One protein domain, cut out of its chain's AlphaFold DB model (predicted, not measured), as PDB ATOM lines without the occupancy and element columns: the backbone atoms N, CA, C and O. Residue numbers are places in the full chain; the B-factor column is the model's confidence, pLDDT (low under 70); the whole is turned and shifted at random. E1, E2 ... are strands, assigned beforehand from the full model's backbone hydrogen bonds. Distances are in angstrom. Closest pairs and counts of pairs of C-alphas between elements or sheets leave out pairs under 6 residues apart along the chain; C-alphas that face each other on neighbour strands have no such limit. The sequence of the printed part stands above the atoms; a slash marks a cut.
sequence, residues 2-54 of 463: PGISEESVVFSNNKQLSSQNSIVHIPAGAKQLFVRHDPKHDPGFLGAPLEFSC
ATOM      1  N   PRO A   2     138.093 115.125 158.867       47.12
ATOM      2  CA  PRO A   2     137.774 114.307 160.028       47.12
ATOM      3  C   PRO A   2     136.718 115.065 160.840       47.12
ATOM      4  O   PRO A   2     136.896 116.229 161.189       47.12
ATOM      5  N   GLY A   3     135.552 114.449 160.991       55.28
ATOM      6  CA  GLY A   3     134.428 115.014 161.725       55.28
ATOM      7  C   GLY A   3     133.489 115.930 160.947       55.28
ATOM      8  O   GLY A   3     132.344 116.022 161.353       55.28
ATOM      9  N   ILE A   4     133.884 116.537 159.825       60.34
ATOM     10  CA  ILE A   4     132.988 117.388 159.017       60.34
ATOM     11  C   ILE A   4     132.821 116.810 157.607       60.34
ATOM     12  O   ILE A   4     133.818 116.642 156.895       60.34
ATOM     13  N   SER A   5     131.568 116.589 157.187       64.69
ATOM     14  CA  SER A   5     131.193 116.287 155.793       64.69
ATOM     15  C   SER A   5     131.856 117.256 154.797       64.69
ATOM     16  O   SER A   5     132.033 118.441 155.097       64.69
ATOM     17  N   GLU A   6     132.222 116.764 153.608       65.00
ATOM     18  CA  GLU A   6     132.786 117.585 152.519       65.00
ATOM     19  C   GLU A   6     131.839 118.702 152.056       65.00
ATOM     20  O   GLU A   6     132.286 119.684 151.467       65.00
ATOM     21  N   GLU A   7     130.549 118.595 152.373       68.75
ATOM     22  CA  GLU A   7     129.535 119.592 152.028       68.75
ATOM     23  C   GLU A   7     129.402 120.732 153.045       68.75
ATOM     24  O   GLU A   7     128.711 121.727 152.803       68.75
ATOM     25  N   SER A   8     130.050 120.618 154.201       73.50
ATOM     26  CA  SER A   8     129.968 121.657 155.218       73.50
ATOM     27  C   SER A   8     130.832 122.862 154.867       73.50
ATOM     28  O   SER A   8     131.948 122.756 154.355       73.50
ATOM     29  N   VAL A   9     130.335 124.038 155.237       78.88
ATOM     30  CA  VAL A   9     130.985 125.316 154.961       78.88
ATOM     31  C   VAL A   9     131.375 125.985 156.269       78.88
ATOM     32  O   VAL A   9     130.537 126.161 157.155       78.88
ATOM     33  N   VAL A  10     132.640 126.388 156.380       81.25
ATOM     34  CA  VAL A  10     133.146 127.099 157.558       81.25
ATOM     35  C   VAL A  10     133.236 128.591 157.268       81.25
ATOM     36  O   VAL A  10     133.697 129.000 156.205       81.25
ATOM     37  N   PHE A  11     132.812 129.412 158.222       84.62
ATOM     38  CA  PHE A  11     132.919 130.864 158.177       84.62
ATOM     39  C   PHE A  11     133.714 131.356 159.385       84.62
ATOM     40  O   PHE A  11     133.512 130.879 160.498       84.62
ATOM     41  N   SER A  12     134.580 132.346 159.170       85.62
ATOM     42  CA  SER A  12     135.140 133.174 160.240       85.62
ATOM     43  C   SER A  12     134.499 134.550 160.156       85.62
ATOM     44  O   SER A  12     134.656 135.255 159.152       85.62
ATOM     45  N   ASN A  13     133.789 134.947 161.209       80.56
ATOM     46  CA  ASN A  13     132.898 136.104 161.197       80.56
ATOM     47  C   ASN A  13     131.918 135.988 160.001       80.56
ATOM     48  O   ASN A  13     131.145 135.037 159.944       80.56
ATOM     49  N   ASN A  14     132.003 136.879 159.003       82.31
ATOM     50  CA  ASN A  14     131.145 136.867 157.806       82.31
ATOM     51  C   ASN A  14     131.843 136.343 156.534       82.31
ATOM     52  O   ASN A  14     131.286 136.455 155.442       82.31
ATOM     53  N   LYS A  15     133.072 135.817 156.632       83.38
ATOM     54  CA  LYS A  15     133.850 135.358 155.470       83.38
ATOM     55  C   LYS A  15     133.941 133.839 155.450       83.38
ATOM     56  O   LYS A  15     134.419 133.234 156.409       83.38
ATOM     57  N   GLN A  16     133.518 133.239 154.341       85.50
ATOM     58  CA  GLN A  16     133.691 131.811 154.094       85.50
ATOM     59  C   GLN A  16     135.185 131.465 154.015       85.50
ATOM     60  O   GLN A  16     135.955 132.151 153.339       85.50
ATOM     61  N   LEU A  17     135.583 130.412 154.725       82.44
ATOM     62  CA  LEU A  17     136.927 129.850 154.728       82.44
ATOM     63  C   LEU A  17     136.985 128.644 153.786       82.44
ATOM     64  O   LEU A  17     136.043 127.855 153.711       82.44
ATOM     65  N   SER A  18     138.102 128.496 153.078       74.50
ATOM     66  CA  SER A  18     138.418 127.278 152.335       74.50
ATOM     67  C   SER A  18     139.100 126.258 153.249       74.50
ATOM     68  O   SER A  18     139.801 126.620 154.196       74.50
ATOM     69  N   SER A  19     138.904 124.975 152.950       70.50
ATOM     70  CA  SER A  19     139.656 123.884 153.568       70.50
ATOM     71  C   SER A  19     140.704 123.344 152.588       70.50
ATOM     72  O   SER A  19     140.496 123.355 151.374       70.50
ATOM     73  N   GLN A  20     141.846 122.893 153.106       65.81
ATOM     74  CA  GLN A  20     142.871 122.158 152.357       65.81
ATOM     75  C   GLN A  20     143.314 120.960 153.193       65.81
ATOM     76  O   GLN A  20     143.586 121.118 154.377       65.81
ATOM     77  N   ASN A  21     143.370 119.762 152.602       66.12
ATOM     78  CA  ASN A  21     143.746 118.522 153.301       66.12
ATOM     79  C   ASN A  21     142.978 118.302 154.617       66.12
ATOM     80  O   ASN A  21     143.539 117.840 155.604       66.12
ATOM     81  N   SER A  22     141.690 118.654 154.637       67.06
ATOM     82  CA  SER A  22     140.844 118.614 155.836       67.06
ATOM     83  C   SER A  22     141.233 119.559 156.985       67.06
ATOM     84  O   SER A  22     140.739 119.396 158.095       67.06
ATOM     85  N   ILE A  23     142.063 120.567 156.717       68.69
ATOM     86  CA  ILE A  23     142.448 121.619 157.661       68.69
ATOM     87  C   ILE A  23     141.775 122.929 157.237       68.69
ATOM     88  O   ILE A  23     141.801 123.306 156.063       68.69
ATOM     89  N   VAL A  24     141.181 123.637 158.200       74.31
ATOM     90  CA  VAL A  24     140.643 124.991 158.007       74.31
ATOM     91  C   VAL A  24     141.585 125.992 158.661       74.31
ATOM     92  O   VAL A  24     141.771 125.989 159.877       74.31
ATOM     93  N   HIS A  25     142.173 126.875 157.856       74.56
ATOM     94  CA  HIS A  25     143.045 127.932 158.361       74.56
ATOM     95  C   HIS A  25     142.215 129.116 158.851       74.56
ATOM     96  O   HIS A  25     141.636 129.864 158.061       74.56
ATOM     97  N   ILE A  26     142.171 129.289 160.170       76.50
ATOM     98  CA  ILE A  26     141.489 130.416 160.799       76.50
ATOM     99  C   ILE A  26     142.423 131.638 160.757       76.50
ATOM    100  O   ILE A  26     143.555 131.551 161.237       76.50
ATOM    101  N   PRO A  27     141.991 132.778 160.185       74.19
ATOM    102  CA  PRO A  27     142.804 133.986 160.162       74.19
ATOM    103  C   PRO A  27     142.964 134.578 161.569       74.19
ATOM    104  O   PRO A  27     142.069 134.479 162.411       74.19
ATOM    105  N   ALA A  28     144.090 135.255 161.809       73.94
ATOM    106  CA  ALA A  28     144.321 135.975 163.058       73.94
ATOM    107  C   ALA A  28     143.199 137.001 163.323       73.94
ATOM    108  O   ALA A  28     142.750 137.700 162.412       73.94
ATOM    109  N   GLY A  29     142.740 137.085 164.576       73.19
ATOM    110  CA  GLY A  29     141.657 137.990 164.984       73.19
ATOM    111  C   GLY A  29     140.236 137.488 164.691       73.19
ATOM    112  O   GLY A  29     139.278 138.246 164.867       73.19
ATOM    113  N   ALA A  30     140.066 136.233 164.264       76.62
ATOM    114  CA  ALA A  30     138.754 135.592 164.216       76.62
ATOM    115  C   ALA A  30     138.104 135.590 165.612       76.62
ATOM    116  O   ALA A  30     138.722 135.168 166.587       76.62
ATOM    117  N   LYS A  31     136.859 136.076 165.709       75.38
ATOM    118  CA  LYS A  31     136.104 136.134 166.976       75.38
ATOM    119  C   LYS A  31     135.015 135.073 167.053       75.38
ATOM    120  O   LYS A  31     134.665 134.628 168.138       75.38
ATOM    121  N   GLN A  32     134.459 134.706 165.903       80.12
ATOM    122  CA  GLN A  32     133.399 133.715 165.783       80.12
ATOM    123  C   GLN A  32     133.705 132.785 164.618       80.12
ATOM    124  O   GLN A  32     134.062 133.244 163.529       80.12
ATOM    125  N   LEU A  33     133.532 131.487 164.851       79.62
ATOM    126  CA  LEU A  33     133.592 130.465 163.821       79.62
ATOM    127  C   LEU A  33     132.208 129.831 163.686       79.62
ATOM    128  O   LEU A  33     131.649 129.355 164.673       79.62
ATOM    129  N   PHE A  34     131.667 129.810 162.473       82.44
ATOM    130  CA  PHE A  34     130.424 129.108 162.171       82.44
ATOM    131  C   PHE A  34     130.735 127.921 161.276       82.44
ATOM    132  O   PHE A  34     131.320 128.085 160.207       82.44
ATOM    133  N   VAL A  35     130.313 126.732 161.692       79.00
ATOM    134  CA  VAL A  35     130.327 125.539 160.847       79.00
ATOM    135  C   VAL A  35     128.889 125.282 160.431       79.00
ATOM    136  O   VAL A  35     128.049 124.943 161.264       79.00
ATOM    137  N   ARG A  36     128.582 125.507 159.153       77.12
ATOM    138  CA  ARG A  36     127.262 125.223 158.596       77.12
ATOM    139  C   ARG A  36     127.286 123.853 157.940       77.12
ATOM    140  O   ARG A  36     128.054 123.637 157.005       77.12
ATOM    141  N   HIS A  37     126.402 122.988 158.405       73.38
ATOM    142  CA  HIS A  37     126.200 121.643 157.893       73.38
ATOM    143  C   HIS A  37     124.813 121.525 157.237       73.38
ATOM    144  O   HIS A  37     123.868 122.144 157.734       73.38
ATOM    145  N   ASP A  38     124.684 120.772 156.138       70.38
ATOM    146  CA  ASP A  38     123.379 120.439 155.547       70.38
ATOM    147  C   ASP A  38     122.930 119.039 156.006       70.38
ATOM    148  O   ASP A  38     123.408 118.033 155.478       70.38
ATOM    149  N   PRO A  39     121.980 118.950 156.954       65.94
ATOM    150  CA  PRO A  39     121.552 117.681 157.538       65.94
ATOM    151  C   PRO A  39     120.836 116.748 156.548       65.94
ATOM    152  O   PRO A  39     120.541 115.606 156.896       65.94
ATOM    153  N   LYS A  40     120.506 117.205 155.330       68.75
ATOM    154  CA  LYS A  40     119.901 116.347 154.299       68.75
ATOM    155  C   LYS A  40     120.896 115.390 153.644       68.75
ATOM    156  O   LYS A  40     120.457 114.383 153.093       68.75
ATOM    157  N   HIS A  41     122.188 115.703 153.692       62.09
ATOM    158  CA  HIS A  41     123.227 114.954 152.983       62.09
ATOM    159  C   HIS A  41     124.096 114.101 153.918       62.09
ATOM    160  O   HIS A  41     124.683 113.121 153.466       62.09
ATOM    161  N   ASP A  42     124.117 114.399 155.222       63.28
ATOM    162  CA  ASP A  42     124.750 113.568 156.251       63.28
ATOM    163  C   ASP A  42     123.985 113.710 157.589       63.28
ATOM    164  O   ASP A  42     123.946 114.789 158.176       63.28
ATOM    165  N   PRO A  43     123.308 112.664 158.093       59.19
ATOM    166  CA  PRO A  43     122.554 112.754 159.343       59.19
ATOM    167  C   PRO A  43     123.449 112.830 160.596       59.19
ATOM    168  O   PRO A  43     122.944 113.122 161.684       59.19
ATOM    169  N   GLY A  44     124.759 112.571 160.481       60.03
ATOM    170  CA  GLY A  44     125.721 112.677 161.578       60.03
ATOM    171  C   GLY A  44     126.409 114.041 161.593       60.03
ATOM    172  O   GLY A  44     127.298 114.296 160.795       60.03
ATOM    173  N   PHE A  45     126.049 114.923 162.534       59.31
ATOM    174  CA  PHE A  45     126.612 116.283 162.604       59.31
ATOM    175  C   PHE A  45     128.151 116.305 162.722       59.31
ATOM    176  O   PHE A  45     128.800 117.138 162.093       59.31
ATOM    177  N   LEU A  46     128.730 115.395 163.522       59.31
ATOM    178  CA  LEU A  46     130.177 115.221 163.685       59.31
ATOM    179  C   LEU A  46     130.543 113.733 163.803       59.31
ATOM    180  O   LEU A  46     130.141 113.075 164.760       59.31
ATOM    181  N   GLY A  47     131.335 113.212 162.863       62.19
ATOM    182  CA  GLY A  47     131.838 111.825 162.895       62.19
ATOM    183  C   GLY A  47     133.135 111.621 163.696       62.19
ATOM    184  O   GLY A  47     133.562 110.489 163.900       62.19
ATOM    185  N   ALA A  48     133.784 112.711 164.112       63.72
ATOM    186  CA  ALA A  48     135.034 112.761 164.874       63.72
ATOM    187  C   ALA A  48     135.216 114.178 165.474       63.72
ATOM    188  O   ALA A  48     134.531 115.107 165.028       63.72
ATOM    189  N   PRO A  49     136.121 114.376 166.453       65.19
ATOM    190  CA  PRO A  49     136.446 115.703 166.977       65.19
ATOM    191  C   PRO A  49     136.970 116.664 165.900       65.19
ATOM    192  O   PRO A  49     137.687 116.259 164.987       65.19
ATOM    193  N   LEU A  50     136.642 117.950 166.045       66.81
ATOM    194  CA  LEU A  50     137.239 119.023 165.249       66.81
ATOM    195  C   LEU A  50     138.552 119.464 165.874       66.81
ATOM    196  O   LEU A  50     138.574 119.887 167.028       66.81
ATOM    197  N   GLU A  51     139.622 119.418 165.091       65.62
ATOM    198  CA  GLU A  51     140.920 119.929 165.504       65.62
ATOM    199  C   GLU A  51     141.155 121.324 164.915       65.62
ATOM    200  O   GLU A  51     140.997 121.553 163.713       65.62
ATOM    201  N   PHE A  52     141.542 122.268 165.773       68.88
ATOM    202  CA  PHE A  52     141.873 123.634 165.382       68.88
ATOM    203  C   PHE A  52     143.349 123.905 165.659       68.88
ATOM    204  O   PHE A  52     143.796 123.830 166.800       68.88
ATOM    205  N   SER A  53     144.095 124.300 164.626       67.44
ATOM    206  CA  SER A  53     145.461 124.807 164.778       67.44
ATOM    207  C   SER A  53     145.454 126.334 164.724       67.44
ATOM    208  O   SER A  53     145.544 126.933 163.648       67.44
ATOM    209  N   CYS A  54     145.405 126.972 165.888       68.81
ATOM    210  CA  CYS A  54     145.535 128.421 166.017       68.81
ATOM    211  C   CYS A  54     147.008 128.799 166.221       68.81
ATOM    212  O   CYS A  54     147.589 128.503 167.259       68.81
TER     213      CYS A  54
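What this domain is: This is residues 2 to 54 of the 463 residues of a protein of Bacteroidetes bacterium (UniProt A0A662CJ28). With little regular structure, three short strands, in the order E2 E1 E3, form a small sheet along one side, and two long loops, residues 18 to 32 and 37 to 54, swing away from it. The 53 printed residues hold strands E1, E2 and E3 in chain order and no named helix; the class is all strand, with only 11 residues in named elements. The whole is compact, with a radius of gyration of the C-alphas of 11.1 A, and elongated, spanning 32 by 20 by 16 A.

Where its parts are: E1, residues 9 to 12, begins at C-alpha 9 (130.985, 125.316, 154.961) and is 10.3 A long. E2 is residues 15 to 17, 6.4 A. E3, residues 33 to 36, 9.7 A, ends at C-alpha 36 (127.262, 125.223, 158.596).

How they stand to each other: E1 and E3 are antiparallel at 162 degrees, with N 11 and O 34 within hydrogen-bond range at 2.8 A. E2 and E1 meet only at a point, where C-alphas 16 and 11 face each other at 4.3 A. E2 and E3 are apart.

The domain as a whole: The C-alphas farthest apart, of Ala 28 and Lys 40, are 32.5 A apart. The printed part has no cut; the link E2 to E3 is long. pLDDT is under 70 at residues 2 to 7, 20 to 23 and 39 to 54.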